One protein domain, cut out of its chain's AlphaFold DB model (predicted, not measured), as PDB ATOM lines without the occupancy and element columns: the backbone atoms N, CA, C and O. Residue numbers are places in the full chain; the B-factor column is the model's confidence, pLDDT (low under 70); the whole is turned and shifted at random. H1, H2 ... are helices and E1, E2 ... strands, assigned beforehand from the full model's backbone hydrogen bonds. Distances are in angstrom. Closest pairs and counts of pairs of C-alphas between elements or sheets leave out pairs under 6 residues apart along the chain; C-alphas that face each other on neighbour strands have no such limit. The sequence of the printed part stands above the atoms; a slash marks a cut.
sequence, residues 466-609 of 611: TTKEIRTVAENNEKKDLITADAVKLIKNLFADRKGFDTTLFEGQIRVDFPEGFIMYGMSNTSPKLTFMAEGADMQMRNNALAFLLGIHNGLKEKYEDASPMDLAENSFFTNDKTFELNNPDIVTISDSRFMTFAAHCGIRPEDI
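What this domain is: This is residues 466 to 609 of the 611 residues of the protein "Phosphoglucomutase/phosphomannomutase alpha/beta/alpha domain I" of Denitrovibrio acetiphilus (strain DSM 12809 / NBRC 114555 / N2460) (UniProt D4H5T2). One antiparallel sheet of five strands forms a wall, with two long helices, H1 and H2, over one face and the other face bare. H4 crosses H2 on the side away from the sheet, and the short H3 lies out beyond the edge strand E1. The printed part has 144 residues, with four named helices and five named strands in the order E1 H1 E2 E3 E4 E5 H2 H3 H4; the sheet's order is E1 E5 E4 E3 E2 and the class is mixed. The whole is compact, radius of gyration of the C-alphas 13.9 A, spanning 37 by 32 by 25 A.

How they stand to each other: In the sheet, E2, residues 502 to 506, E3, 509 to 514, E4, 517 to 523, and E5, 529 to 536, form a meander, each strand the antiparallel neighbour of the one before; E1, residues 470 to 473, is the antiparallel neighbour of E5. Within hydrogen-bond range are N 504 and O 511 at 2.8 A, N 512 and O 519 at 2.9 A, N 520 and O 533 at 2.9 A, and N 472 and O 530 at 3.0 A. H1, residues 477 to 495, and H2, residues 539 to 559, are on the same face, giving two layers, helices on one face of a sheet. H2 runs along E5, at 13 degrees on the local plane. H1 and H2 touch with residues 483 to 487 and 552 to 557 alone, closest at the C-alphas of Ile 483 and Leu 556, 5.9 A. H4, residues 593 to 601, touches H2 about perpendicular, 74 degrees, closest at the C-alphas of Phe 548 and Phe 595, 4.2 A. H3, residues 573 to 576, touches no helix and is too short for an O i to N i+4 pair; in H1, H2 and H4 every such pair is within hydrogen-bond range.

Where its parts are: E1 begins at C-alpha 470 (-30.226, -32.093, 7.438), and H4 ends at C-alpha 601 (-48.753, -42.674, -1.309). H2 is 30.0 A long, H1 26.7 A and E5 24.1 A.

The domain as a whole: The farthest C-alphas, of Lys 499 and Ala 569, are 38.2 A apart. The printed part has no cut; the links H2 to H3 and H3 to H4 are long. Mean pLDDT of the printed part is 92.0, with residue 526 under 70.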
ATOM      1  N   THR A 466     -34.279 -31.943  -4.067       90.88
ATOM      2  CA  THR A 466     -33.649 -32.533  -2.881       90.88
ATOM      3  C   THR A 466     -33.538 -31.519  -1.749       90.88
ATOM      4  O   THR A 466     -33.408 -30.312  -1.973       90.88
ATOM      5  N   THR A 467     -33.565 -31.997  -0.509       90.62
ATOM      6  CA  THR A 467     -33.063 -31.224   0.628       90.62
ATOM      7  C   THR A 467     -31.532 -31.190   0.604       90.62
ATOM      8  O   THR A 467     -30.889 -32.084   0.048       90.62
ATOM      9  N   LYS A 468     -30.925 -30.204   1.278       84.81
ATOM     10  CA  LYS A 468     -29.551 -30.376   1.783       84.81
ATOM     11  C   LYS A 468     -29.533 -31.512   2.820       84.81
ATOM     12  O   LYS A 468     -30.590 -31.905   3.317       84.81
ATOM     13  N   GLU A 469     -28.355 -32.040   3.155       87.31
ATOM     14  CA  GLU A 469     -28.226 -32.963   4.292       87.31
ATOM     15  C   GLU A 469     -28.626 -32.234   5.577       87.31
ATOM     16  O   GLU A 469     -27.958 -31.284   5.985       87.31
ATOM     17  N   ILE A 470     -29.726 -32.668   6.192       91.12
ATOM     18  CA  ILE A 470     -30.226 -32.093   7.438       91.12
ATOM     19  C   ILE A 470     -29.430 -32.700   8.575       91.12
ATOM     20  O   ILE A 470     -29.257 -33.919   8.630       91.12
ATOM     21  N   ARG A 471     -28.942 -31.852   9.480       89.25
ATOM     22  CA  ARG A 471     -28.192 -32.268  10.666       89.25
ATOM     23  C   ARG A 471     -28.853 -31.701  11.901       89.25
ATOM     24  O   ARG A 471     -29.047 -30.495  12.001       89.25
ATOM     25  N   THR A 472     -29.181 -32.565  12.848       90.19
ATOM     26  CA  THR A 472     -29.832 -32.165  14.096       90.19
ATOM     27  C   THR A 472     -29.110 -32.773  15.280       90.19
ATOM     28  O   THR A 472     -28.555 -33.870  15.188       90.19
ATOM     29  N   VAL A 473     -29.054 -32.026  16.375       90.56
ATOM     30  CA  VAL A 473     -28.326 -32.424  17.575       90.56
ATOM     31  C   VAL A 473     -29.165 -33.436  18.356       90.56
ATOM     32  O   VAL A 473     -30.386 -33.307  18.478       90.56
ATOM     33  N   ALA A 474     -28.486 -34.458  18.860       92.88
ATOM     34  CA  ALA A 474     -28.963 -35.299  19.942       92.88
ATOM     35  C   ALA A 474     -28.251 -34.885  21.233       92.88
ATOM     36  O   ALA A 474     -27.110 -34.417  21.195       92.88
ATOM     37  N   GLU A 475     -28.892 -35.090  22.378       92.44
ATOM     38  CA  GLU A 475     -28.354 -34.665  23.677       92.44
ATOM     39  C   GLU A 475     -26.985 -35.305  23.969       92.44
ATOM     40  O   GLU A 475     -26.090 -34.683  24.542       92.44
ATOM     41  N   ASN A 476     -26.815 -36.562  23.554       88.12
ATOM     42  CA  ASN A 476     -25.583 -37.324  23.692       88.12
ATOM     43  C   ASN A 476     -25.524 -38.473  22.661       88.12
ATOM     44  O   ASN A 476     -26.476 -38.721  21.917       88.12
ATOM     45  N   ASN A 477     -24.388 -39.177  22.598       86.25
ATOM     46  CA  ASN A 477     -24.207 -40.288  21.655       86.25
ATOM     47  C   ASN A 477     -25.129 -41.483  21.942       86.25
ATOM     48  O   ASN A 477     -25.569 -42.117  20.995       86.25
ATOM     49  N   GLU A 478     -25.467 -41.767  23.203       91.19
ATOM     50  CA  GLU A 478     -26.354 -42.886  23.549       91.19
ATOM     51  C   GLU A 478     -27.763 -42.670  22.981       91.19
ATOM     52  O   GLU A 478     -28.286 -43.535  22.276       91.19
ATOM     53  N   LYS A 479     -28.349 -41.484  23.199       94.38
ATOM     54  CA  LYS A 479     -29.653 -41.127  22.620       94.38
ATOM     55  C   LYS A 479     -29.604 -41.127  21.093       94.38
ATOM     56  O   LYS A 479     -30.497 -41.689  20.463       94.38
ATOM     57  N   LYS A 480     -28.546 -40.567  20.491       94.31
ATOM     58  CA  LYS A 480     -28.329 -40.614  19.033       94.31
ATOM     59  C   LYS A 480     -28.371 -42.052  18.510       94.31
ATOM     60  O   LYS A 480     -29.078 -42.315  17.537       94.31
ATOM     61  N   ASP A 481     -27.630 -42.963  19.134       92.12
ATOM     62  CA  ASP A 481     -27.510 -44.350  18.684       92.12
ATOM     63  C   ASP A 481     -28.854 -45.087  18.813       92.12
ATOM     64  O   ASP A 481     -29.271 -45.769  17.874       92.12
ATOM     65  N   LEU A 482     -29.579 -44.888  19.921       95.56
ATOM     66  CA  LEU A 482     -30.909 -45.470  20.144       95.56
ATOM     67  C   LEU A 482     -31.950 -44.952  19.141       95.56
ATOM     68  O   LEU A 482     -32.618 -45.750  18.482       95.56
ATOM     69  N   ILE A 483     -32.044 -43.627  18.972       96.62
ATOM     70  CA  ILE A 483     -32.951 -42.994  18.002       96.62
ATOM     71  C   ILE A 483     -32.648 -43.501  16.589       96.62
ATOM     72  O   ILE A 483     -33.561 -43.832  15.834       96.62
ATOM     73  N   THR A 484     -31.368 -43.583  16.221       95.62
ATOM     74  CA  THR A 484     -30.954 -44.057  14.894       95.62
ATOM     75  C   THR A 484     -31.323 -45.518  14.683       95.62
ATOM     76  O   THR A 484     -31.879 -45.857  13.639       95.62
ATOM     77  N   ALA A 485     -31.045 -46.382  15.662       95.19
ATOM     78  CA  ALA A 485     -31.349 -47.804  15.572       95.19
ATOM     79  C   ALA A 485     -32.851 -48.050  15.365       95.19
ATOM     80  O   ALA A 485     -33.231 -48.814  14.471       95.19
ATOM     81  N   ASP A 486     -33.700 -47.366  16.133       97.25
ATOM     82  CA  ASP A 486     -35.150 -47.498  16.019       97.25
ATOM     83  C   ASP A 486     -35.693 -46.876  14.725       97.25
ATOM     84  O   ASP A 486     -36.529 -47.499  14.071       97.25
ATOM     85  N   ALA A 487     -35.171 -45.726  14.283       97.06
ATOM     86  CA  ALA A 487     -35.551 -45.118  13.007       97.06
ATOM     87  C   ALA A 487     -35.205 -46.021  11.816       97.06
ATOM     88  O   ALA A 487     -36.057 -46.302  10.971       97.06
ATOM     89  N   VAL A 488     -33.967 -46.529  11.767       96.19
ATOM     90  CA  VAL A 488     -33.502 -47.442  10.713       96.19
ATOM     91  C   VAL A 488     -34.350 -48.709  10.696       96.19
ATOM     92  O   VAL A 488     -34.799 -49.138   9.632       96.19
ATOM     93  N   LYS A 489     -34.613 -49.298  11.867       96.06
ATOM     94  CA  LYS A 489     -35.448 -50.497  11.993       96.06
ATOM     95  C   LYS A 489     -36.886 -50.240  11.548       96.06
ATOM     96  O   LYS A 489     -37.441 -51.063  10.820       96.06
ATOM     97  N   LEU A 490     -37.485 -49.129  11.974       96.75
ATOM     98  CA  LEU A 490     -38.848 -48.762  11.609       96.75
ATOM     99  C   LEU A 490     -38.965 -48.563  10.100       96.75
ATOM    100  O   LEU A 490     -39.765 -49.248   9.472       96.75
ATOM    101  N   ILE A 491     -38.135 -47.701   9.508       96.88
ATOM    102  CA  ILE A 491     -38.158 -47.426   8.064       96.88
ATOM    103  C   ILE A 491     -37.922 -48.721   7.280       96.88
ATOM    104  O   ILE A 491     -38.687 -49.032   6.371       96.88
ATOM    105  N   LYS A 492     -36.946 -49.547   7.680       95.56
ATOM    106  CA  LYS A 492     -36.714 -50.851   7.048       95.56
ATOM    107  C   LYS A 492     -37.976 -51.710   7.039       95.56
ATOM    108  O   LYS A 492     -38.329 -52.253   6.002       95.56
ATOM    109  N   ASN A 493     -38.657 -51.834   8.177       95.00
ATOM    110  CA  ASN A 493     -39.869 -52.647   8.283       95.00
ATOM    111  C   ASN A 493     -41.031 -52.059   7.480       95.00
ATOM    112  O   ASN A 493     -41.804 -52.809   6.891       95.00
ATOM    113  N   LEU A 494     -41.151 -50.729   7.448       95.69
ATOM    114  CA  LEU A 494     -42.196 -50.051   6.693       95.69
ATOM    115  C   LEU A 494     -42.054 -50.293   5.193       95.69
ATOM    116  O   LEU A 494     -43.082 -50.427   4.542       95.69
ATOM    117  N   PHE A 495     -40.835 -50.392   4.658       95.19
ATOM    118  CA  PHE A 495     -40.579 -50.530   3.217       95.19
ATOM    119  C   PHE A 495     -40.122 -51.927   2.765       95.19
ATOM    120  O   PHE A 495     -39.977 -52.157   1.565       95.19
ATOM    121  N   ALA A 496     -39.945 -52.875   3.690       89.75
ATOM    122  CA  ALA A 496     -39.528 -54.241   3.381       89.75
ATOM    123  C   ALA A 496     -40.445 -54.908   2.341       89.75
ATOM    124  O   ALA A 496     -41.671 -54.876   2.466       89.75
ATOM    125  N   ASP A 497     -39.829 -55.516   1.322       84.44
ATOM    126  CA  ASP A 497     -40.478 -56.284   0.250       84.44
ATOM    127  C   ASP A 497     -41.581 -55.529  -0.523       84.44
ATOM    128  O   ASP A 497     -42.387 -56.133  -1.239       84.44
ATOM    129  N   ARG A 498     -41.623 -54.193  -0.420       88.81
ATOM    130  CA  ARG A 498     -42.585 -53.377  -1.161       88.81
ATOM    131  C   ARG A 498     -42.138 -53.190  -2.602       88.81
ATOM    132  O   ARG A 498     -41.043 -52.718  -2.891       88.81
ATOM    133  N   LYS A 499     -43.038 -53.500  -3.534       88.69
ATOM    134  CA  LYS A 499     -42.792 -53.293  -4.962       88.69
ATOM    135  C   LYS A 499     -42.647 -51.799  -5.266       88.69
ATOM    136  O   LYS A 499     -43.496 -51.012  -4.862       88.69
ATOM    137  N   GLY A 500     -41.616 -51.444  -6.032       88.56
ATOM    138  CA  GLY A 500     -41.330 -50.057  -6.412       88.56
ATOM    139  C   GLY A 500     -40.445 -49.303  -5.420       88.56
ATOM    140  O   GLY A 500     -40.145 -48.145  -5.676       88.56
ATOM    141  N   PHE A 501     -40.007 -49.955  -4.339       92.81
ATOM    142  CA  PHE A 501     -39.078 -49.386  -3.372       92.81
ATOM    143  C   PHE A 501     -37.776 -50.182  -3.363       92.81
ATOM    144  O   PHE A 501     -37.801 -51.414  -3.358       92.81
ATOM    145  N   ASP A 502     -36.648 -49.484  -3.340       91.00
ATOM    146  CA  ASP A 502     -35.324 -50.080  -3.182       91.00
ATOM    147  C   ASP A 502     -34.718 -49.598  -1.864       91.00
ATOM    148  O   ASP A 502     -34.548 -48.400  -1.646       91.00
ATOM    149  N   THR A 503     -34.458 -50.530  -0.947       92.56
ATOM    150  CA  THR A 503     -33.959 -50.215   0.395       92.56
ATOM    151  C   THR A 503     -32.494 -50.590   0.501       92.56
ATOM    152  O   THR A 503     -32.140 -51.768   0.485       92.56
ATOM    153  N   THR A 504     -31.651 -49.586   0.715       91.12
ATOM    154  CA  THR A 504     -30.222 -49.766   0.963       91.12
ATOM    155  C   THR A 504     -29.890 -49.461   2.419       91.12
ATOM    156  O   THR A 504     -30.268 -48.421   2.963       91.12
ATOM    157  N   LEU A 505     -29.165 -50.380   3.057       90.56
ATOM    158  CA  LEU A 505     -28.658 -50.225   4.418       90.56
ATOM    159  C   LEU A 505     -27.165 -49.925   4.393       90.56
ATOM    160  O   LEU A 505     -26.390 -50.594   3.710       90.56
ATOM    161  N   PHE A 506     -26.778 -48.968   5.219       83.81
ATOM    162  CA  PHE A 506     -25.401 -48.623   5.523       83.81
ATOM    163  C   PHE A 506     -25.192 -48.748   7.037       83.81
ATOM    164  O   PHE A 506     -26.144 -48.926   7.803       83.81
ATOM    165  N   GLU A 507     -23.948 -48.659   7.497       77.62
ATOM    166  CA  GLU A 507     -23.653 -48.667   8.930       77.62
ATOM    167  C   GLU A 507     -24.305 -47.451   9.615       77.62
ATOM    168  O   GLU A 507     -23.904 -46.312   9.393       77.62
ATOM    169  N   GLY A 508     -25.367 -47.687  10.399       83.25
ATOM    170  CA  GLY A 508     -26.112 -46.626  11.085       83.25
ATOM    171  C   GLY A 508     -26.962 -45.729  10.176       83.25
ATOM    172  O   GLY A 508     -27.292 -44.612  10.570       83.25
ATOM    173  N   GLN A 509     -27.303 -46.171   8.960       90.06
ATOM    174  CA  GLN A 509     -28.086 -45.373   8.011       90.06
ATOM    175  C   GLN A 509     -28.948 -46.250   7.088       90.06
ATOM    176  O   GLN A 509     -28.587 -47.375   6.746       90.06
ATOM    177  N   ILE A 510     -30.092 -45.717   6.664       94.38
ATOM    178  CA  ILE A 510     -30.999 -46.314   5.682       94.38
ATOM    179  C   ILE A 510     -31.321 -45.305   4.583       94.38
ATOM    180  O   ILE A 510     -31.526 -44.122   4.863       94.38
ATOM    181  N   ARG A 511     -31.391 -45.785   3.341       94.69
ATOM    182  CA  ARG A 511     -31.939 -45.068   2.190       94.69
ATOM    183  C   ARG A 511     -33.038 -45.915   1.558       94.69
ATOM    184  O   ARG A 511     -32.866 -47.123   1.409       94.69
ATOM    185  N   VAL A 512     -34.149 -45.279   1.207       95.69
ATOM    186  CA  VAL A 512     -35.249 -45.894   0.463       95.69
ATOM    187  C   VAL A 512     -35.506 -45.057  -0.782       95.69
ATOM    188  O   VAL A 512     -35.955 -43.917  -0.670       95.69
ATOM    189  N   ASP A 513     -35.224 -45.626  -1.948       94.31
ATOM    190  CA  ASP A 513     -35.532 -45.040  -3.252       94.31
ATOM    191  C   ASP A 513     -36.921 -45.491  -3.719       94.31
ATOM    192  O   ASP A 513     -37.303 -46.649  -3.549       94.31
ATOM    193  N   PHE A 514     -37.662 -44.570  -4.325       93.44
ATOM    194  CA  PHE A 514     -38.965 -44.764  -4.963       93.44
ATOM    195  C   PHE A 514     -38.995 -43.984  -6.294       93.44
ATOM    196  O   PHE A 514     -38.114 -43.157  -6.534       93.44
ATOM    197  N   PRO A 515     -39.953 -44.218  -7.211       90.12
ATOM    198  CA  PRO A 515     -39.887 -43.643  -8.562       90.12
ATOM    199  C   PRO A 515     -39.782 -42.105  -8.566       90.12
ATOM    200  O   PRO A 515     -39.043 -41.496  -9.351       90.12
ATOM    201  N   GLU A 516     -40.486 -41.461  -7.639       93.12
ATOM    202  CA  GLU A 516     -40.541 -40.017  -7.477       93.12
ATOM    203  C   GLU A 516     -39.413 -39.437  -6.608       93.12
ATOM    204  O   GLU A 516     -39.284 -38.220  -6.586       93.12
ATOM    205  N   GLY A 517     -38.532 -40.220  -5.976       94.69
ATOM    206  CA  GLY A 517     -37.435 -39.666  -5.172       94.69
ATOM    207  C   GLY A 517     -36.843 -40.651  -4.168       94.69
ATOM    208  O   GLY A 517     -36.837 -41.857  -4.389       94.69
ATOM    209  N   PHE A 518     -36.324 -40.146  -3.050       96.25
ATOM    210  CA  PHE A 518     -35.817 -40.994  -1.974       96.25
ATOM    211  C   PHE A 518     -36.017 -40.356  -0.599       96.25
ATOM    212  O   PHE A 518     -36.175 -39.141  -0.463       96.25
ATOM    213  N   ILE A 519     -35.962 -41.193   0.435       97.50
ATOM    214  CA  ILE A 519     -35.777 -40.774   1.826       97.50
ATOM    215  C   ILE A 519     -34.514 -41.415   2.395       97.50
ATOM    216  O   ILE A 519     -34.190 -42.561   2.083       97.50
ATOM    217  N   MET A 520     -33.796 -40.686   3.242       95.88
ATOM    218  CA  MET A 520     -32.598 -41.178   3.918       95.88
ATOM    219  C   MET A 520     -32.610 -40.752   5.382       95.88
ATOM    220  O   MET A 520     -32.920 -39.602   5.679       95.88
ATOM    221  N   TYR A 521     -32.222 -41.655   6.283       96.12
ATOM    222  CA  TYR A 521     -32.087 -41.386   7.714       96.12
ATOM    223  C   TYR A 521     -30.849 -42.084   8.279       96.12
ATOM    224  O   TYR A 521     -30.587 -43.239   7.951       96.12
ATOM    225  N   GLY A 522     -30.082 -41.410   9.130       93.62
ATOM    226  CA  GLY A 522     -28.887 -41.959   9.759       93.62
ATOM    227  C   GLY A 522     -28.294 -41.036  10.817       93.62
ATOM    228  O   GLY A 522     -29.008 -40.265  11.463       93.62
ATOM    229  N   MET A 523     -26.977 -41.121  10.999       89.50
ATOM    230  CA  MET A 523     -26.264 -40.358  12.021       89.50
ATOM    231  C   MET A 523     -24.837 -39.973  11.627       89.50
ATOM    232  O   MET A 523     -24.246 -40.515  10.694       89.50
ATOM    233  N   SER A 524     -24.273 -39.026  12.377       82.00
ATOM    234  CA  SER A 524     -22.859 -38.665  12.333       82.00
ATOM    235  C   SER A 524     -22.006 -39.656  13.130       82.00
ATOM    236  O   SER A 524     -22.292 -39.959  14.295       82.00
ATOM    237  N   ASN A 525     -20.894 -40.086  12.529       71.62
ATOM    238  CA  ASN A 525     -19.887 -40.931  13.181       71.62
ATOM    239  C   ASN A 525     -19.028 -40.161  14.196       71.62
ATOM    240  O   ASN A 525     -18.409 -40.767  15.067       71.62
ATOM    241  N   THR A 526     -18.939 -38.834  14.074       65.12
ATOM    242  CA  THR A 526     -17.954 -38.012  14.801       65.12
ATOM    243  C   THR A 526     -18.571 -37.057  15.815       65.12
ATOM    244  O   THR A 526     -17.841 -36.449  16.597       65.12
ATOM    245  N   SER A 527     -19.895 -36.914  15.820       74.50
ATOM    246  CA  SER A 527     -20.623 -35.989  16.690       74.50
ATOM    247  C   SER A 527     -21.988 -36.563  17.089       74.50
ATOM    248  O   SER A 527     -22.497 -37.447  16.394       74.50
ATOM    249  N   PRO A 528     -22.598 -36.080  18.190       85.69
ATOM    250  CA  PRO A 528     -23.941 -36.475  18.609       85.69
ATOM    251  C   PRO A 528     -25.003 -35.839  17.691       85.69
ATOM    252  O   PRO A 528     -25.807 -35.021  18.124       85.69
ATOM    253  N   LYS A 529     -24.956 -36.133  16.388       90.94
ATOM    254  CA  LYS A 529     -25.865 -35.576  15.382       90.94
ATOM    255  C   LYS A 529     -26.582 -36.684  14.617       90.94
ATOM    256  O   LYS A 529     -25.947 -37.641  14.176       90.94
ATOM    257  N   LEU A 530     -27.886 -36.520  14.432       93.94
ATOM    258  CA  LEU A 530     -28.735 -37.315  13.545       93.94
ATOM    259  C   LEU A 530     -28.772 -36.642  12.169       93.94
ATOM    260  O   LEU A 530     -28.675 -35.412  12.082       93.94
ATOM    261  N   THR A 531     -28.886 -37.428  11.100       92.19
ATOM    262  CA  THR A 531     -28.876 -36.913   9.725       92.19
ATOM    263  C   THR A 531     -30.006 -37.483   8.883       92.19
ATOM    264  O   THR A 531     -30.353 -38.655   9.010       92.19
ATOM    265  N   PHE A 532     -30.589 -36.670   8.004       93.75
ATOM    266  CA  PHE A 532     -31.598 -37.146   7.058       93.75
ATOM    267  C   PHE A 532     -31.705 -36.267   5.809       93.75
ATOM    268  O   PHE A 532     -31.273 -35.115   5.794       93.75
ATOM    269  N   MET A 533     -32.253 -36.842   4.739       95.25
ATOM    270  CA  MET A 533     -32.503 -36.174   3.457       95.25
ATOM    271  C   MET A 533     -33.801 -36.683   2.845       95.25
ATOM    272  O   MET A 533     -34.159 -37.848   3.027       95.25
ATOM    273  N   ALA A 534     -34.469 -35.823   2.083       96.88
ATOM    274  CA  ALA A 534     -35.618 -36.197   1.271       96.88
ATOM    275  C   ALA A 534     -35.505 -35.604  -0.134       96.88
ATOM    276  O   ALA A 534     -35.023 -34.484  -0.319       96.88
ATOM    277  N   GLU A 535     -36.002 -36.344  -1.113       96.44
ATOM    278  CA  GLU A 535     -36.083 -35.929  -2.504       96.44
ATOM    279  C   GLU A 535     -37.474 -36.213  -3.072       96.44
ATOM    280  O   GLU A 535     -38.111 -37.205  -2.721       96.44
ATOM    281  N   GLY A 536     -37.926 -35.346  -3.977       95.94
ATOM    282  CA  GLY A 536     -39.125 -35.550  -4.782       95.94
ATOM    283  C   GLY A 536     -38.935 -35.130  -6.241       95.94
ATOM    284  O   GLY A 536     -38.056 -34.332  -6.571       95.94
ATOM    285  N   ALA A 537     -39.790 -35.644  -7.124       94.25
ATOM    286  CA  ALA A 537     -39.885 -35.242  -8.528       94.25
ATOM    287  C   ALA A 537     -40.448 -33.819  -8.666       94.25
ATOM    288  O   ALA A 537     -40.182 -33.128  -9.646       94.25
ATOM    289  N   ASP A 538     -41.174 -33.366  -7.644       94.25
ATOM    290  CA  ASP A 538     -41.626 -31.999  -7.447       94.25
ATOM    291  C   ASP A 538     -41.450 -31.575  -5.974       94.25
ATOM    292  O   ASP A 538     -41.112 -32.377  -5.092       94.25
ATOM    293  N   MET A 539     -41.665 -30.283  -5.704       94.75
ATOM    294  CA  MET A 539     -41.557 -29.721  -4.355       94.75
ATOM    295  C   MET A 539     -42.573 -30.333  -3.381       94.75
ATOM    296  O   MET A 539     -42.258 -30.490  -2.204       94.75
ATOM    297  N   GLN A 540     -43.770 -30.698  -3.852       96.50
ATOM    298  CA  GLN A 540     -44.823 -31.247  -3.001       96.50
ATOM    299  C   GLN A 540     -44.434 -32.637  -2.491       96.50
ATOM    300  O   GLN A 540     -44.501 -32.889  -1.287       96.50
ATOM    301  N   MET A 541     -43.958 -33.517  -3.373       97.44
ATOM    302  CA  MET A 541     -43.457 -34.838  -3.010       97.44
ATOM    303  C   MET A 541     -42.262 -34.738  -2.059       97.44
ATOM    304  O   MET A 541     -42.248 -35.418  -1.034       97.44
ATOM    305  N   ARG A 542     -41.303 -33.838  -2.330       96.69
ATOM    306  CA  ARG A 542     -40.172 -33.581  -1.421       96.69
ATOM    307  C   ARG A 542     -40.661 -33.179  -0.028       96.69
ATOM    308  O   ARG A 542     -40.192 -33.727   0.965       96.69
ATOM    309  N   ASN A 543     -41.593 -32.229   0.058       97.25
ATOM    310  CA  ASN A 543     -42.115 -31.739   1.337       97.25
ATOM    311  C   ASN A 543     -42.887 -32.836   2.089       97.25
ATOM    312  O   ASN A 543     -42.763 -32.946   3.307       97.25
ATOM    313  N   ASN A 544     -43.636 -33.676   1.368       98.19
ATOM    314  CA  ASN A 544     -44.342 -34.836   1.914       98.19
ATOM    315  C   ASN A 544     -43.371 -35.877   2.492       98.19
ATOM    316  O   ASN A 544     -43.512 -36.277   3.648       98.19
ATOM    317  N   ALA A 545     -42.349 -36.253   1.724       97.94
ATOM    318  CA  ALA A 545     -41.293 -37.167   2.150       97.94
ATOM    319  C   ALA A 545     -40.494 -36.617   3.348       97.94
ATOM    320  O   ALA A 545     -40.187 -37.345   4.294       97.94
ATOM    321  N   LEU A 546     -40.200 -35.313   3.354       97.69
ATOM    322  CA  LEU A 546     -39.518 -34.653   4.467       97.69
ATOM    323  C   LEU A 546     -40.378 -34.639   5.736       97.69
ATOM    324  O   LEU A 546     -39.880 -34.965   6.811       97.69
ATOM    325  N   ALA A 547     -41.665 -34.301   5.624       97.81
ATOM    326  CA  ALA A 547     -42.591 -34.345   6.752       97.81
ATOM    327  C   ALA A 547     -42.730 -35.769   7.315       97.81
ATOM    328  O   ALA A 547     -42.809 -35.935   8.531       97.81
ATOM    329  N   PHE A 548     -42.692 -36.791   6.452       98.06
ATOM    330  CA  PHE A 548     -42.661 -38.192   6.868       98.06
ATOM    331  C   PHE A 548     -41.450 -38.513   7.757       98.06
ATOM    332  O   PHE A 548     -41.604 -39.054   8.854       98.06
ATOM    333  N   LEU A 549     -40.250 -38.113   7.326       97.56
ATOM    334  CA  LEU A 549     -39.033 -38.286   8.120       97.56
ATOM    335  C   LEU A 549     -39.076 -37.496   9.430       97.56
ATOM    336  O   LEU A 549     -38.722 -38.046  10.469       97.56
ATOM    337  N   LEU A 550     -39.540 -36.243   9.402       97.19
ATOM    338  CA  LEU A 550     -39.649 -35.402  10.597       97.19
ATOM    339  C   LEU A 550     -40.637 -35.972  11.621       97.19
ATOM    340  O   LEU A 550     -40.338 -35.977  12.809       97.19
ATOM    341  N   GLY A 551     -41.776 -36.513  11.182       97.00
ATOM    342  CA  GLY A 551     -42.739 -37.144  12.088       97.00
ATOM    343  C   GLY A 551     -42.166 -38.373  12.803       97.00
ATOM    344  O   GLY A 551     -42.378 -38.528  14.005       97.00
ATOM    345  N   ILE A 552     -41.394 -39.210  12.093       97.38
ATOM    346  CA  ILE A 552     -40.656 -40.332  12.704       97.38
ATOM    347  C   ILE A 552     -39.577 -39.802  13.654       97.38
ATOM    348  O   ILE A 552     -39.477 -40.252  14.794       97.38
ATOM    349  N   HIS A 553     -38.783 -38.839  13.188       96.88
ATOM    350  CA  HIS A 553     -37.684 -38.236  13.933       96.88
ATOM    351  C   HIS A 553     -38.148 -37.668  15.280       96.88
ATOM    352  O   HIS A 553     -37.622 -38.047  16.324       96.88
ATOM    353  N   ASN A 554     -39.159 -36.798  15.255       96.75
ATOM    354  CA  ASN A 554     -39.647 -36.095  16.434       96.75
ATOM    355  C   ASN A 554     -40.307 -37.053  17.430       96.75
ATOM    356  O   ASN A 554     -40.050 -36.946  18.626       96.75
ATOM    357  N   GLY A 555     -41.082 -38.038  16.962       96.88
ATOM    358  CA  GLY A 555     -41.680 -39.020  17.871       96.88
ATOM    359  C   GLY A 555     -40.652 -39.955  18.517       96.88
ATOM    360  O   GLY A 555     -40.805 -40.325  19.679       96.88
ATOM    361  N   LEU A 556     -39.554 -40.290  17.826       97.12
ATOM    362  CA  LEU A 556     -38.448 -41.028  18.451       97.12
ATOM    363  C   LEU A 556     -37.667 -40.164  19.444       97.12
ATOM    364  O   LEU A 556     -37.272 -40.661  20.497       97.12
ATOM    365  N   LYS A 557     -37.465 -38.875  19.158       96.19
ATOM    366  CA  LYS A 557     -36.876 -37.949  20.136       96.19
ATOM    367  C   LYS A 557     -37.732 -37.833  21.391       96.19
ATOM    368  O   LYS A 557     -37.190 -37.921  22.486       96.19
ATOM    369  N   GLU A 558     -39.050 -37.735  21.241       96.50
ATOM    370  CA  GLU A 558     -39.990 -37.753  22.364       96.50
ATOM    371  C   GLU A 558     -39.878 -39.055  23.175       96.50
ATOM    372  O   GLU A 558     -39.699 -39.006  24.391       96.50
ATOM    373  N   LYS A 559     -39.879 -40.218  22.509       96.81
ATOM    374  CA  LYS A 559     -39.719 -41.536  23.149       96.81
ATOM    375  C   LYS A 559     -38.449 -41.666  23.990       96.81
ATOM    376  O   LYS A 559     -38.478 -42.306  25.037       96.81
ATOM    377  N   TYR A 560     -37.335 -41.121  23.506       97.06
ATOM    378  CA  TYR A 560     -36.036 -41.181  24.182       97.06
ATOM    379  C   TYR A 560     -35.732 -39.930  25.020       97.06
ATOM    380  O   TYR A 560     -34.589 -39.735  25.441       97.06
ATOM    381  N   GLU A 561     -36.744 -39.093  25.270       96.62
ATOM    382  CA  GLU A 561     -36.648 -37.875  26.078       96.62
ATOM    383  C   GLU A 561     -35.525 -36.929  25.599       96.62
ATOM    384  O   GLU A 561     -34.830 -36.307  26.401       96.62
ATOM    385  N   ASP A 562     -35.280 -36.844  24.287       95.25
ATOM    386  CA  ASP A 562     -34.311 -35.920  23.685       95.25
ATOM    387  C   ASP A 562     -34.993 -34.599  23.310       95.25
ATOM    388  O   ASP A 562     -35.632 -34.476  22.263       95.25
ATOM    389  N   ALA A 563     -34.835 -33.590  24.168       92.25
ATOM    390  CA  ALA A 563     -35.421 -32.264  23.980       92.25
ATOM    391  C   ALA A 563     -34.544 -31.302  23.152       92.25
ATOM    392  O   ALA A 563     -34.844 -30.109  23.085       92.25
ATOM    393  N   SER A 564     -33.443 -31.775  22.551       92.56
ATOM    394  CA  SER A 564     -32.553 -30.909  21.766       92.56
ATOM    395  C   SER A 564     -33.316 -30.365  20.549       92.56
ATOM    396  O   SER A 564     -33.889 -31.163  19.813       92.56
ATOM    397  N   PRO A 565     -33.359 -29.054  20.282       90.44
ATOM    398  CA  PRO A 565     -34.087 -28.538  19.126       90.44
ATOM    399  C   PRO A 565     -33.307 -28.752  17.825       90.44
ATOM    400  O   PRO A 565     -32.094 -28.994  17.839       90.44
ATOM    401  N   MET A 566     -33.985 -28.606  16.687       90.06
ATOM    402  CA  MET A 566     -33.304 -28.527  15.400       90.06
ATOM    403  C   MET A 566     -32.452 -27.260  15.305       90.06
ATOM    404  O   MET A 566     -32.912 -26.151  15.582       90.06
ATOM    405  N   ASP A 567     -31.206 -27.407  14.854       87.38
ATOM    406  CA  ASP A 567     -30.325 -26.266  14.619       87.38
ATOM    407  C   ASP A 567     -30.718 -25.551  13.317       87.38
ATOM    408  O   ASP A 567     -30.319 -25.938  12.215       87.38
ATOM    409  N   LEU A 568     -31.525 -24.496  13.429       87.44
ATOM    410  CA  LEU A 568     -31.953 -23.697  12.279       87.44
ATOM    411  C   LEU A 568     -30.827 -22.840  11.679       87.44
ATOM    412  O   LEU A 568     -31.002 -22.324  10.578       87.44
ATOM    413  N   ALA A 569     -29.675 -22.687  12.340       82.69
ATOM    414  CA  ALA A 569     -28.523 -22.031  11.723       82.69
ATOM    415  C   ALA A 569     -27.867 -22.967  10.695       82.69
ATOM    416  O   ALA A 569     -27.609 -22.551   9.563       82.69
ATOM    417  N   GLU A 570     -27.686 -24.247  11.045       80.00
ATOM    418  CA  GLU A 570     -27.212 -25.278  10.106       80.00
ATOM    419  C   GLU A 570     -28.270 -25.642   9.049       80.00
ATOM    420  O   GLU A 570     -27.923 -25.988   7.918       80.00
ATOM    421  N   ASN A 571     -29.559 -25.496   9.374       86.00
ATOM    422  CA  ASN A 571     -30.687 -25.855   8.506       86.00
ATOM    423  C   ASN A 571     -31.542 -24.640   8.109       86.00
ATOM    424  O   ASN A 571     -32.768 -24.711   8.036       86.00
ATOM    425  N   SER A 572     -30.890 -23.515   7.819       82.94
ATOM    426  CA  SER A 572     -31.555 -22.223   7.576       82.94
ATOM    427  C   SER A 572     -32.507 -22.189   6.378       82.94
ATOM    428  O   SER A 572     -33.287 -21.251   6.238       82.94
ATOM    429  N   PHE A 573     -32.514 -23.214   5.520       84.00
ATOM    430  CA  PHE A 573     -33.516 -23.327   4.460       84.00
ATOM    431  C   PHE A 573     -34.940 -23.477   5.026       84.00
ATOM    432  O   PHE A 573     -35.873 -23.002   4.391       84.00
ATOM    433  N   PHE A 574     -35.122 -24.032   6.233       87.12
ATOM    434  CA  PHE A 574     -36.441 -24.092   6.878       87.12
ATOM    435  C   PHE A 574     -37.033 -22.705   7.153       87.12
ATOM    436  O   PHE A 574     -38.250 -22.552   7.160       87.12
ATOM    437  N   THR A 575     -36.197 -21.690   7.375       85.06
ATOM    438  CA  THR A 575     -36.645 -20.320   7.663       85.06
ATOM    439  C   THR A 575     -36.562 -19.403   6.447       85.06
ATOM    440  O   THR A 575     -37.390 -18.502   6.297       85.06
ATOM    441  N   ASN A 576     -35.581 -19.625   5.572       83.50
ATOM    442  CA  ASN A 576     -35.275 -18.734   4.456       83.50
ATOM    443  C   ASN A 576     -35.939 -19.155   3.136       83.50
ATOM    444  O   ASN A 576     -36.139 -18.304   2.269       83.50
ATOM    445  N   ASP A 577     -36.293 -20.433   2.972       84.00
ATOM    446  CA  ASP A 577     -36.900 -20.962   1.751       84.00
ATOM    447  C   ASP A 577     -38.353 -21.386   2.000       84.00
ATOM    448  O   ASP A 577     -38.665 -22.458   2.523       84.00
ATOM    449  N   LYS A 578     -39.274 -20.525   1.558       86.62
ATOM    450  CA  LYS A 578     -40.717 -20.734   1.720       86.62
ATOM    451  C   LYS A 578     -41.248 -21.946   0.950       86.62
ATOM    452  O   LYS A 578     -42.348 -22.393   1.261       86.62
ATOM    453  N   THR A 579     -40.502 -22.493  -0.015       88.06
ATOM    454  CA  THR A 579     -40.946 -23.653  -0.804       88.06
ATOM    455  C   THR A 579     -41.032 -24.938   0.017       88.06
ATOM    456  O   THR A 579     -41.673 -25.889  -0.420       88.06
ATOM    457  N   PHE A 580     -40.393 -25.002   1.190       88.56
ATOM    458  CA  PHE A 580     -40.434 -26.177   2.065       88.56
ATOM    459  C   PHE A 580     -41.716 -26.279   2.893       88.56
ATOM    460  O   PHE A 580     -42.041 -27.361   3.376       88.56
ATOM    461  N   GLU A 581     -42.432 -25.164   3.086       88.56
ATOM    462  CA  GLU A 581     -43.667 -25.087   3.881       88.56
ATOM    463  C   GLU A 581     -43.521 -25.623   5.329       88.56
ATOM    464  O   GLU A 581     -44.509 -25.917   6.001       88.56
ATOM    465  N   LEU A 582     -42.293 -25.748   5.845       88.00
ATOM    466  CA  LEU A 582     -41.933 -26.430   7.098       88.00
ATOM    467  C   LEU A 582     -41.186 -25.491   8.062       88.00
ATOM    468  O   LEU A 582     -40.145 -25.834   8.606       88.00
ATOM    469  N   ASN A 583     -41.731 -24.294   8.297       86.75
ATOM    470  CA  ASN A 583     -41.047 -23.234   9.060       86.75
ATOM    471  C   ASN A 583     -40.767 -23.575  10.538       86.75
ATOM    472  O   ASN A 583     -40.012 -22.865  11.197       86.75
ATOM    473  N   ASN A 584     -41.405 -24.617  11.075       90.38
ATOM    474  CA  ASN A 584     -41.167 -25.122  12.424       90.38
ATOM    475  C   ASN A 584     -41.053 -26.658  12.373       90.38
ATOM    476  O   ASN A 584     -42.067 -27.349  12.489       90.38
ATOM    477  N   PRO A 585     -39.855 -27.207  12.111       93.12
ATOM    478  CA  PRO A 585     -39.684 -28.640  11.874       93.12
ATOM    479  C   PRO A 585     -39.865 -29.497  13.138       93.12
ATOM    480  O   PRO A 585     -40.287 -30.645  13.024       93.12
ATOM    481  N   ASP A 586     -39.624 -28.948  14.333       93.50
ATOM    482  CA  ASP A 586     -39.701 -29.686  15.608       93.50
ATOM    483  C   ASP A 586     -41.146 -30.014  16.042       93.50
ATOM    484  O   ASP A 586     -41.358 -30.893  16.872       93.50
ATOM    485  N   ILE A 587     -42.161 -29.345  15.475       94.25
ATOM    486  CA  ILE A 587     -43.582 -29.614  15.788       94.25
ATOM    487  C   ILE A 587     -44.242 -30.608  14.825       94.25
ATOM    488  O   ILE A 587     -45.432 -30.901  14.958       94.25
ATOM    489  N   VAL A 588     -43.513 -31.087  13.814       96.12
ATOM    490  CA  VAL A 588     -44.056 -32.023  12.825       96.12
ATOM    491  C   VAL A 588     -44.239 -33.383  13.485       96.12
ATOM    492  O   VAL A 588     -43.301 -33.943  14.044       96.12
ATOM    493  N   THR A 589     -45.448 -33.931  13.411       95.50
ATOM    494  CA  THR A 589     -45.788 -35.236  13.993       95.50
ATOM    495  C   THR A 589     -46.328 -36.175  12.921       95.50
ATOM    496  O   THR A 589     -46.602 -35.762  11.793       95.50
ATOM    497  N   ILE A 590     -46.576 -37.435  13.288       95.19
ATOM    498  CA  ILE A 590     -47.260 -38.400  12.412       95.19
ATOM    499  C   ILE A 590     -48.682 -37.968  12.007       95.19
ATOM    500  O   ILE A 590     -49.248 -38.525  11.074       95.19
ATOM    501  N   SER A 591     -49.269 -36.978  12.693       94.19
ATOM    502  CA  SER A 591     -50.585 -36.418  12.349       94.19
ATOM    503  C   SER A 591     -50.510 -35.287  11.314       94.19
ATOM    504  O   SER A 591     -51.550 -34.762  10.915       94.19
ATOM    505  N   ASP A 592     -49.312 -34.878  10.879       96.56
ATOM    506  CA  ASP A 592     -49.157 -33.861   9.839       96.56
ATOM    507  C   ASP A 592     -49.778 -34.346   8.516       96.56
ATOM    508  O   ASP A 592     -49.555 -35.471   8.067       96.56
ATOM    509  N   SER A 593     -50.559 -33.487   7.860       96.38
ATOM    510  CA  SER A 593     -51.234 -33.838   6.600       96.38
ATOM    511  C   SER A 593     -50.273 -34.325   5.507       96.38
ATOM    512  O   SER A 593     -50.619 -35.219   4.734       96.38
ATOM    513  N   ARG A 594     -49.046 -33.795   5.464       97.31
ATOM    514  CA  ARG A 594     -48.004 -34.159   4.494       97.31
ATOM    515  C   ARG A 594     -47.381 -35.508   4.821       97.31
ATOM    516  O   ARG A 594     -47.193 -36.318   3.916       97.31
ATOM    517  N   PHE A 595     -47.154 -35.772   6.111       97.38
ATOM    518  CA  PHE A 595     -46.755 -37.089   6.612       97.38
ATOM    519  C   PHE A 595     -47.767 -38.145   6.153       97.38
ATOM    520  O   PHE A 595     -47.403 -39.131   5.513       97.38
ATOM    521  N   MET A 596     -49.053 -37.902   6.424       96.69
ATOM    522  CA  MET A 596     -50.137 -38.828   6.086       96.69
ATOM    523  C   MET A 596     -50.284 -39.008   4.573       96.69
ATOM    524  O   MET A 596     -50.525 -40.120   4.107       96.69
ATOM    525  N   THR A 597     -50.089 -37.936   3.801       97.31
ATOM    526  CA  THR A 597     -50.109 -37.980   2.333       97.31
ATOM    527  C   THR A 597     -48.983 -38.855   1.788       97.31
ATOM    528  O   THR A 597     -49.236 -39.707   0.937       97.31
ATOM    529  N   PHE A 598     -47.754 -38.705   2.297       97.38
ATOM    530  CA  PHE A 598     -46.629 -39.549   1.890       97.38
ATOM    531  C   PHE A 598     -46.821 -41.011   2.300       97.38
ATOM    532  O   PHE A 598     -46.622 -41.913   1.488       97.38
ATOM    533  N   ALA A 599     -47.253 -41.255   3.543       96.44
ATOM    534  CA  ALA A 599     -47.522 -42.600   4.037       96.44
ATOM    535  C   ALA A 599     -48.578 -43.302   3.169       96.44
ATOM    536  O   ALA A 599     -48.347 -44.419   2.708       96.44
ATOM    537  N   ALA A 600     -49.685 -42.620   2.858       95.50
ATOM    538  CA  ALA A 600     -50.726 -43.140   1.976       95.50
ATOM    539  C   ALA A 600     -50.210 -43.402   0.552       95.50
ATOM    540  O   ALA A 600     -50.499 -44.460  -0.008       95.50
ATOM    541  N   HIS A 601     -49.411 -42.488  -0.010       95.00
ATOM    542  CA  HIS A 601     -48.753 -42.674  -1.309       95.00
ATOM    543  C   HIS A 601     -47.863 -43.931  -1.327       95.00
ATOM    544  O   HIS A 601     -47.903 -44.703  -2.281       95.00
ATOM    545  N   CYS A 602     -47.150 -44.205  -0.231       94.44
ATOM    546  CA  CYS A 602     -46.327 -45.407  -0.067       94.44
ATOM    547  C   CYS A 602     -47.126 -46.674   0.310       94.44
ATOM    548  O   CYS A 602     -46.552 -47.752   0.503       94.44
ATOM    549  N   GLY A 603     -48.451 -46.567   0.465       93.31
ATOM    550  CA  GLY A 603     -49.315 -47.647   0.945       93.31
ATOM    551  C   GLY A 603     -49.035 -48.066   2.396       93.31
ATOM    552  O   GLY A 603     -49.247 -49.227   2.755       93.31
ATOM    553  N   ILE A 604     -48.487 -47.171   3.213       93.94
ATOM    554  CA  ILE A 604     -48.211 -47.378   4.637       93.94
ATOM    555  C   ILE A 604     -49.449 -46.975   5.433       93.94
ATOM    556  O   ILE A 604     -49.974 -45.874   5.264       93.94
ATOM    557  N   ARG A 605     -49.913 -47.863   6.316       88.44
ATOM    558  CA  ARG A 605     -51.062 -47.577   7.173       88.44
ATOM    559  C   ARG A 605     -50.584 -46.970   8.495       88.44
ATOM    560  O   ARG A 605     -49.543 -47.399   8.998       88.44
ATOM    561  N   PRO A 606     -51.315 -46.010   9.088       83.38
ATOM    562  CA  PRO A 606     -50.910 -45.370  10.341       83.38
ATOM    563  C   PRO A 606     -50.618 -46.359  11.476       83.38
ATOM    564  O   PRO A 606     -49.677 -46.158  12.234       83.38
ATOM    565  N   GLU A 607     -51.365 -47.464  11.565       85.25
ATOM    566  CA  GLU A 607     -51.166 -48.510  12.577       85.25
ATOM    567  C   GLU A 607     -49.844 -49.291  12.450       85.25
ATOM    568  O   GLU A 607     -49.413 -49.944  13.408       85.25
ATOM    569  N   ASP A 608     -49.205 -49.238  11.278       87.75
ATOM    570  CA  ASP A 608     -47.916 -49.880  11.026       87.75
ATOM    571  C   ASP A 608     -46.748 -49.013  11.552       87.75
ATOM    572  O   ASP A 608     -45.643 -49.519  11.759       87.75
ATOM    573  N   ILE A 609     -46.989 -47.722  11.827       89.12
ATOM    574  CA  ILE A 609     -45.997 -46.769  12.338       89.12
ATOM    575  C   ILE A 609     -46.041 -46.779  13.869       89.12
ATOM    576  O   ILE A 609     -46.843 -46.096  14.503       89.12
TER     577      ILE A 609